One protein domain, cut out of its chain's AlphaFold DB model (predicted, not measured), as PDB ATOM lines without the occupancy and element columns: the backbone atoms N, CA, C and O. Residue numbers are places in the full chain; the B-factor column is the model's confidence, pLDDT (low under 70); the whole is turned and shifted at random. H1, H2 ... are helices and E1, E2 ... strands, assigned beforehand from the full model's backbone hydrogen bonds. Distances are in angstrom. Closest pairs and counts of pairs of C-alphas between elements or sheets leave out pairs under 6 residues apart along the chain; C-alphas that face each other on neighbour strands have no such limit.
ATOM      1  N   THR A 177     -12.849 -51.535 -32.172       83.00
ATOM      2  CA  THR A 177     -13.610 -50.706 -31.218       83.00
ATOM      3  C   THR A 177     -13.018 -49.305 -31.033       83.00
ATOM      4  O   THR A 177     -13.752 -48.337 -30.825       83.00
ATOM      5  N   ILE A 178     -11.692 -49.163 -31.138       83.94
ATOM      6  CA  ILE A 178     -11.018 -47.858 -31.072       83.94
ATOM      7  C   ILE A 178     -11.296 -47.045 -32.344       83.94
ATOM      8  O   ILE A 178     -11.515 -45.836 -32.263       83.94
ATOM      9  N   GLN A 179     -11.324 -47.685 -33.518       85.69
ATOM     10  CA  GLN A 179     -11.634 -47.001 -34.776       85.69
ATOM     11  C   GLN A 179     -13.093 -46.541 -34.850       85.69
ATOM     12  O   GLN A 179     -13.350 -45.445 -35.351       85.69
ATOM     13  N   GLU A 180     -14.035 -47.335 -34.342       88.12
ATOM     14  CA  GLU A 180     -15.448 -46.949 -34.270       88.12
ATOM     15  C   GLU A 180     -15.658 -45.764 -33.322       88.12
ATOM     16  O   GLU A 180     -16.211 -44.747 -33.743       88.12
ATOM     17  N   LYS A 181     -15.109 -45.824 -32.101       91.94
ATOM     18  CA  LYS A 181     -15.182 -44.708 -31.140       91.94
ATOM     19  C   LYS A 181     -14.535 -43.431 -31.669       91.94
ATOM     20  O   LYS A 181     -15.033 -42.339 -31.416       91.94
ATOM     21  N   LYS A 182     -13.438 -43.547 -32.425       92.62
ATOM     22  CA  LYS A 182     -12.792 -42.387 -33.049       92.62
ATOM     23  C   LYS A 182     -13.700 -41.728 -34.092       92.62
ATOM     24  O   LYS A 182     -13.848 -40.512 -34.065       92.62
ATOM     25  N   LYS A 183     -14.337 -42.514 -34.967       89.81
ATOM     26  CA  LYS A 183     -15.289 -41.987 -35.963       89.81
ATOM     27  C   LYS A 183     -16.508 -41.341 -35.307       89.81
ATOM     28  O   LYS A 183     -16.965 -40.302 -35.772       89.81
ATOM     29  N   GLU A 184     -17.016 -41.939 -34.233       92.44
ATOM     30  CA  GLU A 184     -18.146 -41.395 -33.477       92.44
ATOM     31  C   GLU A 184     -17.800 -40.029 -32.865       92.44
ATOM     32  O   GLU A 184     -18.526 -39.057 -33.081       92.44
ATOM     33  N   LEU A 185     -16.647 -39.913 -32.196       87.62
ATOM     34  CA  LEU A 185     -16.182 -38.645 -31.624       87.62
ATOM     35  C   LEU A 185     -15.915 -37.576 -32.690       87.62
ATOM     36  O   LEU A 185     -16.276 -36.419 -32.484       87.62
ATOM     37  N   GLU A 186     -15.332 -37.947 -33.832       85.38
ATOM     38  CA  GLU A 186     -15.123 -37.022 -34.955       85.38
ATOM     39  C   GLU A 186     -16.457 -36.498 -35.506       85.38
ATOM     40  O   GLU A 186     -16.593 -35.296 -35.725       85.38
ATOM     41  N   SER A 187     -17.468 -37.361 -35.663       85.44
ATOM     42  CA  SER A 187     -18.795 -36.927 -36.121       85.44
ATOM     43  C   SER A 187     -19.488 -35.989 -35.129       85.44
ATOM     44  O   SER A 187     -20.111 -35.012 -35.541       85.44
ATOM     45  N   LYS A 188     -19.323 -36.241 -33.825       88.75
ATOM     46  CA  LYS A 188     -19.922 -35.423 -32.769       88.75
ATOM     47  C   LYS A 188     -19.267 -34.042 -32.667       88.75
ATOM     48  O   LYS A 188     -19.973 -33.048 -32.534       88.75
ATOM     49  N   LEU A 189     -17.941 -33.974 -32.804       80.81
ATOM     50  CA  LEU A 189     -17.196 -32.711 -32.834       80.81
ATOM     51  C   LEU A 189     -17.598 -31.834 -34.025       80.81
ATOM     52  O   LEU A 189     -17.850 -30.650 -33.832       80.81
ATOM     53  N   VAL A 190     -17.710 -32.404 -35.230       83.31
ATOM     54  CA  VAL A 190     -18.122 -31.643 -36.425       83.31
ATOM     55  C   VAL A 190     -19.533 -31.074 -36.249       83.31
ATOM     56  O   VAL A 190     -19.759 -29.891 -36.501       83.31
ATOM     57  N   GLN A 191     -20.465 -31.879 -35.736       78.25
ATOM     58  CA  GLN A 191     -21.857 -31.464 -35.578       78.25
ATOM     59  C   GLN A 191     -22.037 -30.347 -34.536       78.25
ATOM     60  O   GLN A 191     -22.805 -29.414 -34.767       78.25
ATOM     61  N   GLU A 192     -21.323 -30.408 -33.408       78.06
ATOM     62  CA  GLU A 192     -21.365 -29.347 -32.391       78.06
ATOM     63  C   GLU A 192     -20.732 -28.045 -32.907       78.06
ATOM     64  O   GLU A 192     -21.253 -26.962 -32.640       78.06
ATOM     65  N   THR A 193     -19.660 -28.127 -33.705       77.19
ATOM     66  CA  THR A 193     -19.035 -26.926 -34.283       77.19
ATOM     67  C   THR A 193     -19.915 -26.226 -35.316       77.19
ATOM     68  O   THR A 193     -20.003 -25.001 -35.298       77.19
ATOM     69  N   GLU A 194     -20.610 -26.975 -36.179       83.56
ATOM     70  CA  GLU A 194     -21.500 -26.397 -37.196       83.56
ATOM     71  C   GLU A 194     -22.750 -25.764 -36.571       83.56
ATOM     72  O   GLU A 194     -23.165 -24.676 -36.972       83.56
ATOM     73  N   ALA A 195     -23.329 -26.411 -35.552       81.50
ATOM     74  CA  ALA A 195     -24.500 -25.882 -34.857       81.50
ATOM     75  C   ALA A 195     -24.193 -24.548 -34.158       81.50
ATOM     76  O   ALA A 195     -24.967 -23.599 -34.292       81.50
ATOM     77  N   ASN A 196     -23.047 -24.453 -33.475       84.44
ATOM     78  CA  ASN A 196     -22.643 -23.226 -32.788       84.44
ATOM     79  C   ASN A 196     -22.319 -22.096 -33.776       84.44
ATOM     80  O   ASN A 196     -22.828 -20.992 -33.609       84.44
ATOM     81  N   ALA A 197     -21.576 -22.384 -34.853       86.44
ATOM     82  CA  ALA A 197     -21.263 -21.385 -35.878       86.44
ATOM     83  C   ALA A 197     -22.532 -20.793 -36.516       86.44
ATOM     84  O   ALA A 197     -22.640 -19.580 -36.678       86.44
ATOM     85  N   SER A 198     -23.538 -21.632 -36.795       89.94
ATOM     86  CA  SER A 198     -24.804 -21.162 -37.373       89.94
ATOM     87  C   SER A 198     -25.604 -20.244 -36.439       89.94
ATOM     88  O   SER A 198     -26.285 -19.327 -36.898       89.94
ATOM     89  N   ALA A 199     -25.528 -20.476 -35.122       91.31
ATOM     90  CA  ALA A 199     -26.216 -19.652 -34.133       91.31
ATOM     91  C   ALA A 199     -25.542 -18.280 -33.990       91.31
ATOM     92  O   ALA A 199     -26.237 -17.260 -33.929       91.31
ATOM     93  N   ASP A 200     -24.208 -18.256 -34.000       92.38
ATOM     94  CA  ASP A 200     -23.420 -17.028 -33.929       92.38
ATOM     95  C   ASP A 200     -23.650 -16.156 -35.175       92.38
ATOM     96  O   ASP A 200     -23.968 -14.973 -35.039       92.38
ATOM     97  N   GLU A 201     -23.618 -16.741 -36.378       91.19
ATOM     98  CA  GLU A 201     -23.920 -16.041 -37.639       91.19
ATOM     99  C   GLU A 201     -25.338 -15.447 -37.644       91.19
ATOM    100  O   GLU A 201     -25.542 -14.293 -38.024       91.19
ATOM    101  N   HIS A 202     -26.333 -16.198 -37.162       90.69
ATOM    102  CA  HIS A 202     -27.706 -15.700 -37.074       90.69
ATOM    103  C   HIS A 202     -27.837 -14.528 -36.090       90.69
ATOM    104  O   HIS A 202     -28.594 -13.586 -36.336       90.69
ATOM    105  N   SER A 203     -27.101 -14.564 -34.975       94.00
ATOM    106  CA  SER A 203     -27.078 -13.462 -34.011       94.00
ATOM    107  C   SER A 203     -26.445 -12.195 -34.599       94.00
ATOM    108  O   SER A 203     -26.990 -11.106 -34.407       94.00
ATOM    109  N   GLN A 204     -25.372 -12.341 -35.386       93.81
ATOM    110  CA  GLN A 204     -24.730 -11.236 -36.104       93.81
ATOM    111  C   GLN A 204     -25.674 -10.639 -37.148       93.81
ATOM    112  O   GLN A 204     -25.896  -9.434 -37.145       93.81
ATOM    113  N   MET A 205     -26.348 -11.473 -37.945       92.88
ATOM    114  CA  MET A 205     -27.345 -10.991 -38.906       92.88
ATOM    115  C   MET A 205     -28.478 -10.188 -38.251       92.88
ATOM    116  O   MET A 205     -28.971  -9.222 -38.828       92.88
ATOM    117  N   ILE A 206     -28.931 -10.582 -37.056       93.94
ATOM    118  CA  ILE A 206     -29.946  -9.811 -36.323       93.94
ATOM    119  C   ILE A 206     -29.396  -8.441 -35.918       93.94
ATOM    120  O   ILE A 206     -30.110  -7.446 -36.057       93.94
ATOM    121  N   ALA A 207     -28.156  -8.389 -35.427       95.06
ATOM    122  CA  ALA A 207     -27.505  -7.137 -35.057       95.06
ATOM    123  C   ALA A 207     -27.353  -6.208 -36.275       95.06
ATOM    124  O   ALA A 207     -27.745  -5.042 -36.203       95.06
ATOM    125  N   ASP A 208     -26.909  -6.745 -37.413       94.62
ATOM    126  CA  ASP A 208     -26.782  -6.006 -38.673       94.62
ATOM    127  C   ASP A 208     -28.122  -5.410 -39.117       94.62
ATOM    128  O   ASP A 208     -28.213  -4.239 -39.489       94.62
ATOM    129  N   HIS A 209     -29.197  -6.198 -39.051       95.50
ATOM    130  CA  HIS A 209     -30.527  -5.723 -39.419       95.50
ATOM    131  C   HIS A 209     -31.028  -4.588 -38.516       95.50
ATOM    132  O   HIS A 209     -31.691  -3.669 -39.003       95.50
ATOM    133  N   GLN A 210     -30.723  -4.634 -37.215       94.88
ATOM    134  CA  GLN A 210     -31.075  -3.558 -36.282       94.88
ATOM    135  C   GLN A 210     -30.320  -2.270 -36.614       94.88
ATOM    136  O   GLN A 210     -30.935  -1.211 -36.691       94.88
ATOM    137  N   GLN A 211     -29.024  -2.365 -36.910       92.75
ATOM    138  CA  GLN A 211     -28.223  -1.207 -37.310       92.75
ATOM    139  C   GLN A 211     -28.706  -0.599 -38.631       92.75
ATOM    140  O   GLN A 211     -28.814   0.620 -38.744       92.75
ATOM    141  N   ILE A 212     -29.061  -1.426 -39.621       93.31
ATOM    142  CA  ILE A 212     -29.655  -0.939 -40.877       93.31
ATOM    143  C   ILE A 212     -30.965  -0.201 -40.607       93.31
ATOM    144  O   ILE A 212     -31.217   0.845 -41.205       93.31
ATOM    145  N   LEU A 213     -31.808  -0.731 -39.719       93.75
ATOM    146  CA  LEU A 213     -33.058  -0.078 -39.347       93.75
ATOM    147  C   LEU A 213     -32.784   1.293 -38.730       93.75
ATOM    148  O   LEU A 213     -33.405   2.274 -39.145       93.75
ATOM    149  N   ASP A 214     -31.835   1.378 -37.803       92.81
ATOM    150  CA  ASP A 214     -31.444   2.646 -37.194       92.81
ATOM    151  C   ASP A 214     -30.947   3.622 -38.273       92.81
ATOM    152  O   ASP A 214     -31.507   4.711 -38.405       92.81
ATOM    153  N   MET A 215     -30.024   3.212 -39.148       90.69
ATOM    154  CA  MET A 215     -29.528   4.057 -40.245       90.69
ATOM    155  C   MET A 215     -30.640   4.558 -41.182       90.69
ATOM    156  O   MET A 215     -30.643   5.721 -41.568       90.69
ATOM    157  N   VAL A 216     -31.596   3.703 -41.555       91.50
ATOM    158  CA  VAL A 216     -32.650   4.049 -42.530       91.50
ATOM    159  C   VAL A 216     -33.764   4.901 -41.911       91.50
ATOM    160  O   VAL A 216     -34.413   5.675 -42.615       91.50
ATOM    161  N   THR A 217     -34.026   4.756 -40.611       92.88
ATOM    162  CA  THR A 217     -35.125   5.469 -39.934       92.88
ATOM    163  C   THR A 217     -34.740   6.857 -39.432       92.88
ATOM    164  O   THR A 217     -35.627   7.687 -39.207       92.88
ATOM    165  N   HIS A 218     -33.448   7.143 -39.277       93.06
ATOM    166  CA  HIS A 218     -32.984   8.458 -38.850       93.06
ATOM    167  C   HIS A 218     -33.103   9.468 -40.001       93.06
ATOM    168  O   HIS A 218     -32.475   9.328 -41.045       93.06
ATOM    169  N   ALA A 219     -33.911  10.515 -39.800       87.44
ATOM    170  CA  ALA A 219     -34.187  11.527 -40.827       87.44
ATOM    171  C   ALA A 219     -32.935  12.302 -41.284       87.44
ATOM    172  O   ALA A 219     -32.874  12.736 -42.430       87.44
ATOM    173  N   ASP A 220     -31.944  12.433 -40.397       91.25
ATOM    174  CA  ASP A 220     -30.680  13.136 -40.641       91.25
ATOM    175  C   ASP A 220     -29.514  12.169 -40.931       91.25
ATOM    176  O   ASP A 220     -28.345  12.541 -40.797       91.25
ATOM    177  N   ALA A 221     -29.809  10.914 -41.289       87.31
ATOM    178  CA  ALA A 221     -28.772   9.943 -41.606       87.31
ATOM    179  C   ALA A 221     -27.950  10.387 -42.834       87.31
ATOM    180  O   ALA A 221     -28.513  10.886 -43.819       87.31
ATOM    181  N   PRO A 222     -26.615  10.215 -42.806       87.19
ATOM    182  CA  PRO A 222     -25.775  10.493 -43.961       87.19
ATOM    183  C   PRO A 222     -26.142   9.574 -45.139       87.19
ATOM    184  O   PRO A 222     -26.704   8.492 -44.945       87.19
ATOM    185  N   PRO A 223     -25.814   9.969 -46.382       88.94
ATOM    186  CA  PRO A 223     -26.011   9.091 -47.523       88.94
ATOM    187  C   PRO A 223     -25.150   7.834 -47.366       88.94
ATOM    188  O   PRO A 223     -23.955   7.920 -47.083       88.94
ATOM    189  N   PHE A 224     -25.756   6.675 -47.611       90.00
ATOM    190  CA  PHE A 224     -25.083   5.381 -47.609       90.00
ATOM    191  C   PHE A 224     -24.996   4.810 -49.028       90.00
ATOM    192  O   PHE A 224     -25.771   5.169 -49.922       90.00
ATOM    193  N   ILE A 225     -24.037   3.912 -49.239       90.31
ATOM    194  CA  ILE A 225     -23.856   3.193 -50.501       90.31
ATOM    195  C   ILE A 225     -24.365   1.768 -50.309       90.31
ATOM    196  O   ILE A 225     -24.063   1.118 -49.319       90.31
ATOM    197  N   MET A 226     -25.124   1.265 -51.282       92.12
ATOM    198  CA  MET A 226     -25.573  -0.123 -51.297       92.12
ATOM    199  C   MET A 226     -24.975  -0.843 -52.501       92.12
ATOM    200  O   MET A 226     -25.108  -0.387 -53.640       92.12
ATOM    201  N   HIS A 227     -24.337  -1.989 -52.261       92.31
ATOM    202  CA  HIS A 227     -23.879  -2.857 -53.336       92.31
ATOM    203  C   HIS A 227     -25.034  -3.733 -53.825       92.31
ATOM    204  O   HIS A 227     -25.557  -4.562 -53.084       92.31
ATOM    205  N   LEU A 228     -25.428  -3.552 -55.084       91.75
ATOM    206  CA  LEU A 228     -26.470  -4.352 -55.716       91.75
ATOM    207  C   LEU A 228     -25.847  -5.400 -56.642       91.75
ATOM    208  O   LEU A 228     -24.902  -5.080 -57.369       91.75
ATOM    209  N   PRO A 229     -26.383  -6.635 -56.673       90.25
ATOM    210  CA  PRO A 229     -25.984  -7.604 -57.682       90.25
ATOM    211  C   PRO A 229     -26.349  -7.085 -59.078       90.25
ATOM    212  O   PRO A 229     -27.207  -6.218 -59.230       90.25
ATOM    213  N   ALA A 230     -25.724  -7.643 -60.116       90.06
ATOM    214  CA  ALA A 230     -26.072  -7.316 -61.495       90.06
ATOM    215  C   ALA A 230     -27.556  -7.628 -61.751       90.06
ATOM    216  O   ALA A 230     -27.957  -8.792 -61.831       90.06
ATOM    217  N   ILE A 241     -37.445   1.875 -58.587       90.38
ATOM    218  CA  ILE A 241     -36.820   0.605 -59.011       90.38
ATOM    219  C   ILE A 241     -37.258  -0.555 -58.099       90.38
ATOM    220  O   ILE A 241     -37.164  -1.724 -58.467       90.38
ATOM    221  N   GLY A 242     -37.766  -0.245 -56.906       92.75
ATOM    222  CA  GLY A 242     -38.172  -1.243 -55.933       92.75
ATOM    223  C   GLY A 242     -38.604  -0.650 -54.600       92.75
ATOM    224  O   GLY A 242     -38.603   0.564 -54.412       92.75
ATOM    225  N   GLN A 243     -38.939  -1.536 -53.666       96.12
ATOM    226  CA  GLN A 243     -39.383  -1.192 -52.322       96.12
ATOM    227  C   GLN A 243     -38.505  -1.886 -51.277       96.12
ATOM    228  O   GLN A 243     -38.405  -3.117 -51.257       96.12
ATOM    229  N   LEU A 244     -37.916  -1.103 -50.373       96.81
ATOM    230  CA  LEU A 244     -37.284  -1.620 -49.162       96.81
ATOM    231  C   LEU A 244     -38.376  -1.975 -48.138       96.81
ATOM    232  O   LEU A 244     -39.263  -1.171 -47.854       96.81
ATOM    233  N   ARG A 245     -38.343  -3.198 -47.613       97.25
ATOM    234  CA  ARG A 245     -39.337  -3.766 -46.697       97.25
ATOM    235  C   ARG A 245     -38.681  -4.127 -45.371       97.25
ATOM    236  O   ARG A 245     -37.782  -4.968 -45.327       97.25
ATOM    237  N   LEU A 246     -39.201  -3.527 -44.307       96.69
ATOM    238  CA  LEU A 246     -38.833  -3.790 -42.919       96.69
ATOM    239  C   LEU A 246     -39.862  -4.758 -42.324       96.69
ATOM    240  O   LEU A 246     -41.054  -4.449 -42.274       96.69
ATOM    241  N   HIS A 247     -39.425  -5.946 -41.912       96.06
ATOM    242  CA  HIS A 247     -40.304  -6.949 -41.307       96.06
ATOM    243  C   HIS A 247     -40.381  -6.765 -39.789       96.06
ATOM    244  O   HIS A 247     -39.442  -6.290 -39.161       96.06
ATOM    245  N   GLN A 248     -41.476  -7.218 -39.169       94.25
ATOM    246  CA  GLN A 248     -41.628  -7.184 -37.702       94.25
ATOM    247  C   GLN A 248     -40.563  -8.007 -36.962       94.25
ATOM    248  O   GLN A 248     -40.291  -7.755 -35.795       94.25
ATOM    249  N   SER A 249     -39.949  -8.981 -37.640       92.12
ATOM    250  CA  SER A 249     -38.827  -9.760 -37.112       92.12
ATOM    251  C   SER A 249     -37.505  -8.985 -37.071       92.12
ATOM    252  O   SER A 249     -36.504  -9.542 -36.637       92.12
ATOM    253  N   GLY A 250     -37.471  -7.751 -37.578       91.75
ATOM    254  CA  GLY A 250     -36.253  -6.975 -37.800       91.75
ATOM    255  C   GLY A 250     -35.600  -7.248 -39.154       91.75
ATOM    256  O   GLY A 250     -34.819  -6.430 -39.611       91.75
ATOM    257  N   LYS A 251     -35.953  -8.340 -39.846       95.69
ATOM    258  CA  LYS A 251     -35.381  -8.671 -41.159       95.69
ATOM    259  C   LYS A 251     -35.608  -7.538 -42.168       95.69
ATOM    260  O   LYS A 251     -36.733  -7.047 -42.297       95.69
ATOM    261  N   VAL A 252     -34.572  -7.184 -42.927       96.88
ATOM    262  CA  VAL A 252     -34.640  -6.164 -43.982       96.88
ATOM    263  C   VAL A 252     -34.547  -6.842 -45.344       96.88
ATOM    264  O   VAL A 252     -33.622  -7.590 -45.625       96.88
ATOM    265  N   THR A 253     -35.525  -6.598 -46.211       97.50
ATOM    266  CA  THR A 253     -35.540  -7.163 -47.572       97.50
ATOM    267  C   THR A 253     -35.821  -6.079 -48.591       97.50
ATOM    268  O   THR A 253     -36.537  -5.129 -48.291       97.50
ATOM    269  N   MET A 254     -35.327  -6.227 -49.813       97.44
ATOM    270  CA  MET A 254     -35.595  -5.293 -50.902       97.44
ATOM    271  C   MET A 254     -36.266  -6.015 -52.069       97.44
ATOM    272  O   MET A 254     -35.749  -7.002 -52.588       97.44
ATOM    273  N   ALA A 255     -37.432  -5.522 -52.483       96.25
ATOM    274  CA  ALA A 255     -38.164  -6.027 -53.638       96.25
ATOM    275  C   ALA A 255     -37.848  -5.160 -54.862       96.25
ATOM    276  O   ALA A 255     -38.291  -4.018 -54.921       96.25
ATOM    277  N   LEU A 256     -37.111  -5.697 -55.835       93.38
ATOM    278  CA  LEU A 256     -36.607  -4.974 -57.018       93.38
ATOM    279  C   LEU A 256     -37.485  -5.165 -58.273       93.38
ATOM    280  O   LEU A 256     -37.030  -4.974 -59.400       93.38
ATOM    281  N   GLY A 257     -38.734  -5.606 -58.096       88.31
ATOM    282  CA  GLY A 257     -39.636  -5.986 -59.190       88.31
ATOM    283  C   GLY A 257     -39.364  -7.388 -59.753       88.31
ATOM    284  O   GLY A 257     -38.435  -8.067 -59.326       88.31
ATOM    285  N   ASN A 258     -40.204  -7.844 -60.694       88.75
ATOM    286  CA  ASN A 258     -40.119  -9.176 -61.327       88.75
ATOM    287  C   ASN A 258     -40.014 -10.348 -60.331       88.75
ATOM    288  O   ASN A 258     -39.284 -11.306 -60.574       88.75
ATOM    289  N   ASP A 259     -40.702 -10.241 -59.191       93.00
ATOM    290  CA  ASP A 259     -40.642 -11.201 -58.078       93.00
ATOM    291  C   ASP A 259     -39.230 -11.420 -57.493       93.00
ATOM    292  O   ASP A 259     -38.991 -12.378 -56.755       93.00
ATOM    293  N   ILE A 260     -38.289 -10.509 -57.768       94.38
ATOM    294  CA  ILE A 260     -36.941 -10.530 -57.201       94.38
ATOM    295  C   ILE A 260     -36.987  -9.869 -55.824       94.38
ATOM    296  O   ILE A 260     -37.140  -8.650 -55.696       94.38
ATOM    297  N   VAL A 261     -36.838 -10.692 -54.789       96.50
ATOM    298  CA  VAL A 261     -36.678 -10.254 -53.401       96.50
ATOM    299  C   VAL A 261     -35.266 -10.599 -52.956       96.50
ATOM    300  O   VAL A 261     -34.870 -11.764 -52.983       96.50
ATOM    301  N   VAL A 262     -34.510  -9.579 -52.565       97.00
ATOM    302  CA  VAL A 262     -33.123  -9.698 -52.110       97.00
ATOM    303  C   VAL A 262     -33.074  -9.453 -50.606       97.00
ATOM    304  O   VAL A 262     -33.793  -8.593 -50.091       97.00
ATOM    305  N   ASP A 263     -32.259 -10.235 -49.905       96.69
ATOM    306  CA  ASP A 263     -31.967 -10.012 -48.489       96.69
ATOM    307  C   ASP A 263     -30.933  -8.894 -48.345       96.69
ATOM    308  O   ASP A 263     -29.998  -8.826 -49.147       96.69
ATOM    309  N   VAL A 264     -31.109  -8.007 -47.368       96.38
ATOM    310  CA  VAL A 264     -30.222  -6.852 -47.174       96.38
ATOM    311  C   VAL A 264     -29.523  -6.990 -45.830       96.38
ATOM    312  O   VAL A 264     -30.157  -6.871 -44.786       96.38
ATOM    313  N   THR A 265     -28.213  -7.210 -45.871       95.31
ATOM    314  CA  THR A 265     -27.342  -7.321 -44.692       95.31
ATOM    315  C   THR A 265     -26.283  -6.223 -44.709       95.31
ATOM    316  O   THR A 265     -26.019  -5.629 -45.761       95.31
ATOM    317  N   ARG A 266     -25.678  -5.945 -43.549       93.88
ATOM    318  CA  ARG A 266     -24.566  -4.994 -43.450       93.88
ATOM    319  C   ARG A 266     -23.364  -5.565 -44.210       93.88
ATOM    320  O   ARG A 266     -23.199  -6.781 -44.326       93.88
ATOM    321  N   GLY A 267     -22.583  -4.671 -44.811       90.50
ATOM    322  CA  GLY A 267     -21.304  -5.022 -45.417       90.50
ATOM    323  C   GLY A 267     -20.231  -5.289 -44.362       90.50
ATOM    324  O   GLY A 267     -20.501  -5.323 -43.167       90.50
ATOM    325  N   ALA A 268     -18.992  -5.468 -44.813       88.06
ATOM    326  CA  ALA A 268     -17.854  -5.420 -43.903       88.06
ATOM    327  C   ALA A 268     -17.625  -3.974 -43.456       88.06
ATOM    328  O   ALA A 268     -17.691  -3.079 -44.295       88.06
ATOM    329  N   ASP A 269     -17.296  -3.775 -42.181       85.44
ATOM    330  CA  ASP A 269     -16.969  -2.453 -41.653       85.44
ATOM    331  C   ASP A 269     -15.798  -1.833 -42.421       85.44
ATOM    332  O   ASP A 269     -14.759  -2.467 -42.655       85.44
ATOM    333  N   VAL A 270     -15.978  -0.583 -42.842       85.50
ATOM    334  CA  VAL A 270     -14.968   0.174 -43.578       85.50
ATOM    335  C   VAL A 270     -14.325   1.230 -42.685       85.50
ATOM    336  O   VAL A 270     -14.889   2.280 -42.406       85.50
ATOM    337  N   ASP A 271     -13.068   0.994 -42.311       88.88
ATOM    338  CA  ASP A 271     -12.279   1.938 -41.500       88.88
ATOM    339  C   ASP A 271     -11.698   3.111 -42.313       88.88
ATOM    340  O   ASP A 271     -10.933   3.934 -41.804       88.88
ATOM    341  N   PHE A 272     -12.000   3.181 -43.610       89.25
ATOM    342  CA  PHE A 272     -11.444   4.183 -44.510       89.25
ATOM    343  C   PHE A 272     -12.481   5.226 -44.910       89.25
ATOM    344  O   PHE A 272     -13.666   4.953 -45.072       89.25
ATOM    345  N   LEU A 273     -11.998   6.450 -45.123       87.94
ATOM    346  CA  LEU A 273     -12.836   7.580 -45.490       87.94
ATOM    347  C   LEU A 273     -13.384   7.403 -46.911       87.94
ATOM    348  O   LEU A 273     -12.634   7.429 -47.890       87.94
ATOM    349  N   GLN A 274     -14.702   7.264 -47.016       89.88
ATOM    350  CA  GLN A 274     -15.424   7.232 -48.283       89.88
ATOM    351  C   GLN A 274     -16.098   8.587 -48.536       89.88
ATOM    352  O   GLN A 274     -16.633   9.217 -47.624       89.88
ATOM    353  N   GLN A 275     -16.070   9.063 -49.782       90.06
ATOM    354  CA  GLN A 275     -16.744  10.301 -50.187       90.06
ATOM    355  C   GLN A 275     -17.633  10.056 -51.394       90.06
ATOM    356  O   GLN A 275     -17.196   9.500 -52.404       90.06
ATOM    357  N   LEU A 276     -18.869  10.541 -51.305       92.25
ATOM    358  CA  LEU A 276     -19.756  10.624 -52.447       92.25
ATOM    359  C   LEU A 276     -19.401  11.889 -53.226       92.25
ATOM    360  O   LEU A 276     -19.546  13.004 -52.721       92.25
ATOM    361  N   ALA A 277     -18.936  11.718 -54.459       91.75
ATOM    362  CA  ALA A 277     -18.624  12.823 -55.350       91.75
ATOM    363  C   ALA A 277     -19.477  12.749 -56.615       91.75
ATOM    364  O   ALA A 277     -19.665  11.687 -57.209       91.75
ATOM    365  N   HIS A 278     -19.982  13.902 -57.033       92.31
ATOM    366  CA  HIS A 278     -20.683  14.074 -58.290       92.31
ATOM    367  C   HIS A 278     -19.717  14.644 -59.325       92.31
ATOM    368  O   HIS A 278     -19.094  15.683 -59.100       92.31
ATOM    369  N   LEU A 279     -19.586  13.965 -60.462       90.56
ATOM    370  CA  LEU A 279     -18.748  14.413 -61.566       90.56
ATOM    371  C   LEU A 279     -19.652  14.953 -62.676       90.56
ATOM    372  O   LEU A 279     -20.349  14.199 -63.353       90.56
ATOM    373  N   GLN A 280     -19.651  16.274 -62.843       91.00
ATOM    374  CA  GLN A 280     -20.415  16.960 -63.878       91.00
ATOM    375  C   GLN A 280     -19.519  17.169 -65.100       91.00
ATOM    376  O   GLN A 280     -18.665  18.052 -65.091       91.00
ATOM    377  N   LEU A 281     -19.700  16.358 -66.142       86.44
ATOM    378  CA  LEU A 281     -18.991  16.519 -67.415       86.44
ATOM    379  C   LEU A 281     -19.564  17.718 -68.179       86.44
ATOM    380  O   LEU A 281     -20.778  17.818 -68.358       86.44
ATOM    381  N   THR A 282     -18.697  18.624 -68.626       83.50
ATOM    382  CA  THR A 282     -19.066  19.759 -69.481       83.50
ATOM    383  C   THR A 282     -18.459  19.562 -70.866       83.50
ATOM    384  O   THR A 282     -17.250  19.410 -71.005       83.50
ATOM    385  N   GLU A 283     -19.291  19.576 -71.907       79.38
ATOM    386  CA  GLU A 283     -18.836  19.395 -73.299       79.38
ATOM    387  C   GLU A 283     -18.233  20.668 -73.918       79.38
ATOM    388  O   GLU A 283     -17.765  20.653 -75.055       79.38
ATOM    389  N   THR A 284     -18.236  21.795 -73.203       73.06
ATOM    390  CA  THR A 284     -17.782  23.076 -73.750       73.06
ATOM    391  C   THR A 284     -16.264  23.115 -73.920       73.06
ATOM    392  O   THR A 284     -15.499  23.024 -72.954       73.06
ATOM    393  N   VAL A 285     -15.853  23.289 -75.176       61.12
ATOM    394  CA  VAL A 285     -14.470  23.447 -75.628       61.12
ATOM    395  C   VAL A 285     -14.045  24.898 -75.410       61.12
ATOM    396  O   VAL A 285     -14.442  25.785 -76.154       61.12
ATOM    397  N   GLU A 286     -13.255  25.155 -74.378       63.81
ATOM    398  CA  GLU A 286     -12.359  26.319 -74.352       63.81
ATOM    399  C   GLU A 286     -11.003  25.867 -74.916       63.81
ATOM    400  O   GLU A 286     -10.731  24.672 -74.979       63.81
ATOM    401  N   GLU A 287     -10.145  26.766 -75.363       65.69
ATOM    402  CA  GLU A 287      -8.991  26.371 -76.190       65.69
ATOM    403  C   GLU A 287      -7.772  25.872 -75.381       65.69
ATOM    404  O   GLU A 287      -6.879  25.260 -75.957       65.69
ATOM    405  N   ASP A 288      -7.795  25.976 -74.045       64.19
ATOM    406  CA  ASP A 288      -6.639  25.690 -73.176       64.19
ATOM    407  C   ASP A 288      -6.932  24.598 -72.115       64.19
ATOM    408  O   ASP A 288      -7.199  24.915 -70.956       64.19
ATOM    409  N   VAL A 289      -6.920  23.299 -72.462       61.31
ATOM    410  CA  VAL A 289      -6.975  22.208 -71.450       61.31
ATOM    411  C   VAL A 289      -5.912  21.135 -71.660       61.31
ATOM    412  O   VAL A 289      -5.766  20.595 -72.753       61.31
ATOM    413  N   ASP A 290      -5.257  20.774 -70.552       67.25
ATOM    414  CA  ASP A 290      -4.094  19.881 -70.491       67.25
ATOM    415  C   ASP A 290      -4.428  18.380 -70.352       67.25
ATOM    416  O   ASP A 290      -3.538  17.541 -70.484       67.25
ATOM    417  N   MET A 291      -5.689  18.002 -70.081       73.81
ATOM    418  CA  MET A 291      -6.084  16.591 -69.928       73.81
ATOM    419  C   MET A 291      -6.945  16.075 -71.078       73.81
ATOM    420  O   MET A 291      -7.992  16.634 -71.411       73.81
ATOM    421  N   VAL A 292      -6.530  14.936 -71.626       81.38
ATOM    422  CA  VAL A 292      -7.105  14.304 -72.813       81.38
ATOM    423  C   VAL A 292      -7.321  12.809 -72.538       81.38
ATOM    424  O   VAL A 292      -6.507  12.186 -71.857       81.38
ATOM    425  N   ASP A 293      -8.421  12.226 -73.020       83.94
ATOM    426  CA  ASP A 293      -8.702  10.789 -72.901       83.94
ATOM    427  C   ASP A 293      -7.833   9.940 -73.852       83.94
ATOM    428  O   ASP A 293      -7.087  10.448 -74.694       83.94
ATOM    429  N   GLY A 294      -7.958   8.611 -73.763       82.25
ATOM    430  CA  GLY A 294      -7.260   7.675 -74.656       82.25
ATOM    431  C   GLY A 294      -7.650   7.786 -76.140       82.25
ATOM    432  O   GLY A 294      -7.028   7.138 -76.981       82.25
ATOM    433  N   HIS A 295      -8.659   8.593 -76.475       85.75
ATOM    434  CA  HIS A 295      -9.107   8.879 -77.838       85.75
ATOM    435  C   HIS A 295      -8.728  10.288 -78.312       85.75
ATOM    436  O   HIS A 295      -9.138  10.680 -79.407       85.75
ATOM    437  N   GLY A 296      -7.951  11.050 -77.538       82.12
ATOM    438  CA  GLY A 296      -7.551  12.399 -77.926       82.12
ATOM    439  C   GLY A 296      -8.613  13.476 -77.655       82.12
ATOM    440  O   GLY A 296      -8.465  14.597 -78.138       82.12
ATOM    441  N   ARG A 297      -9.686  13.173 -76.911       79.44
ATOM    442  CA  ARG A 297     -10.747  14.136 -76.572       79.44
ATOM    443  C   ARG A 297     -10.455  14.802 -75.225       79.44
ATOM    444  O   ARG A 297     -10.087  14.102 -74.285       79.44
ATOM    445  N   PRO A 298     -10.624  16.128 -75.093       78.06
ATOM    446  CA  PRO A 298     -10.398  16.804 -73.821       78.06
ATOM    447  C   PRO A 298     -11.379  16.284 -72.762       78.06
ATOM    448  O   PRO A 298     -12.590  16.276 -72.985       78.06
ATOM    449  N   VAL A 299     -10.866  15.861 -71.607       75.50
ATOM    450  CA  VAL A 299     -11.701  15.450 -70.469       75.50
ATOM    451  C   VAL A 299     -11.907  16.665 -69.585       75.50
ATOM    452  O   VAL A 299     -10.977  17.135 -68.933       75.50
ATOM    453  N   ARG A 300     -13.137  17.181 -69.561       77.75
ATOM    454  CA  ARG A 300     -13.526  18.306 -68.710       77.75
ATOM    455  C   ARG A 300     -14.700  17.920 -67.838       77.75
ATOM    456  O   ARG A 300     -15.700  17.380 -68.309       77.75
ATOM    457  N   GLY A 301     -14.588  18.229 -66.557       82.50
ATOM    458  CA  GLY A 301     -15.700  18.092 -65.642       82.50
ATOM    459  C   GLY A 301     -15.432  18.782 -64.320       82.50
ATOM    460  O   GLY A 301     -14.287  18.938 -63.897       82.50
ATOM    461  N   LYS A 302     -16.507  19.204 -63.664       86.12
ATOM    462  CA  LYS A 302     -16.465  19.708 -62.298       86.12
ATOM    463  C   LYS A 302     -16.695  18.537 -61.351       86.12
ATOM    464  O   LYS A 302     -17.753  17.912 -61.388       86.12
ATOM    465  N   LEU A 303     -15.713  18.256 -60.501       88.38
ATOM    466  CA  LEU A 303     -15.885  17.337 -59.383       88.38
ATOM    467  C   LEU A 303     -16.476  18.114 -58.205       88.38
ATOM    468  O   LEU A 303     -15.877  19.074 -57.720       88.38
ATOM    469  N   VAL A 304     -17.660  17.714 -57.755       92.56
ATOM    470  CA  VAL A 304     -18.335  18.289 -56.591       92.56
ATOM    471  C   VAL A 304     -18.413  17.211 -55.520       92.56
ATOM    472  O   VAL A 304     -19.096  16.207 -55.705       92.56
ATOM    473  N   SER A 305     -17.710  17.403 -54.402       91.44
ATOM    474  CA  SER A 305     -17.890  16.549 -53.224       91.44
ATOM    475  C   SER A 305     -19.276  16.819 -52.636       91.44
ATOM    476  O   SER A 305     -19.626  17.976 -52.402       91.44
ATOM    477  N   VAL A 306     -20.083  15.771 -52.478       92.56
ATOM    478  CA  VAL A 306     -21.469  15.868 -52.000       92.56
ATOM    479  C   VAL A 306     -21.492  15.736 -50.484       92.56
ATOM    480  O   VAL A 306     -21.969  16.632 -49.793       92.56
ATOM    481  N   ALA A 307     -20.967  14.623 -49.973       91.00
ATOM    482  CA  ALA A 307     -20.925  14.316 -48.550       91.00
ATOM    483  C   ALA A 307     -19.929  13.175 -48.270       91.00
ATOM    484  O   ALA A 307     -19.673  12.352 -49.159       91.00
ATOM    485  N   PRO A 308     -19.382  13.085 -47.044       90.06
ATOM    486  CA  PRO A 308     -18.749  11.856 -46.585       90.06
ATOM    487  C   PRO A 308     -19.799  10.740 -46.491       90.06
ATOM    488  O   PRO A 308     -20.923  10.973 -46.047       90.06
ATOM    489  N   VAL A 309     -19.419   9.535 -46.907       88.12
ATOM    490  CA  VAL A 309     -20.211   8.319 -46.701       88.12
ATOM    491  C   VAL A 309     -19.728   7.725 -45.388       88.12
ATOM    492  O   VAL A 309     -18.541   7.429 -45.248       88.12
ATOM    493  N   ARG A 310     -20.625   7.632 -44.411       74.44
ATOM    494  CA  ARG A 310     -20.348   6.996 -43.125       74.44
ATOM    495  C   ARG A 310     -21.099   5.675 -43.073       74.44
ATOM    496  O   ARG A 310     -22.301   5.659 -43.314       74.44
TER     497      ARG A 310
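This is residues 177 to 230 and 241 to 310 of the 312 residues of an uncharacterized protein of Diutina rugosa (UniProt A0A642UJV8). A long helix, H1, sticks out over residues 177 to 203 and packs at residues 206 to 216 on a small sheet, E1 E2 E3; the hairpin E4 E5 lies apart. 124 residues are printed, mixed in class: one named helix, then five named strands in two antiparallel sheets. The whole is extended, radius of gyration of the C-alphas 24.8 A, spans 89, 39 and 34 A.

H1, residues 177 to 217, is on the meander of E1, 243 to 246, E2, 252 to 255, and E3, 261 to 263, each strand the antiparallel neighbour of the one before. The closest C-alphas of H1 and E2, 209 and 252, are 6.2 A apart. Within hydrogen-bond range are N 245 and O 253, 2.7 A, N 254 and O 262, 2.8 A, and every O i to N i+4 pair of H1. E4, 274 to 281, and E5, 301 to 309, form a hairpin apart from H1, with N 278 and O 304 at 2.8 A.

H1, 60.8 A long, begins at C-alpha 177 (-13.610, -50.706, -31.218); E5 ends at C-alpha 309 (-20.211, 8.319, -46.701).

Residues 231 to 240 are not printed; C-alphas 230 and 241 are 13.6 A apart. The link E4 to E5 is long, with pLDDT under 70 at residues 285 to 290.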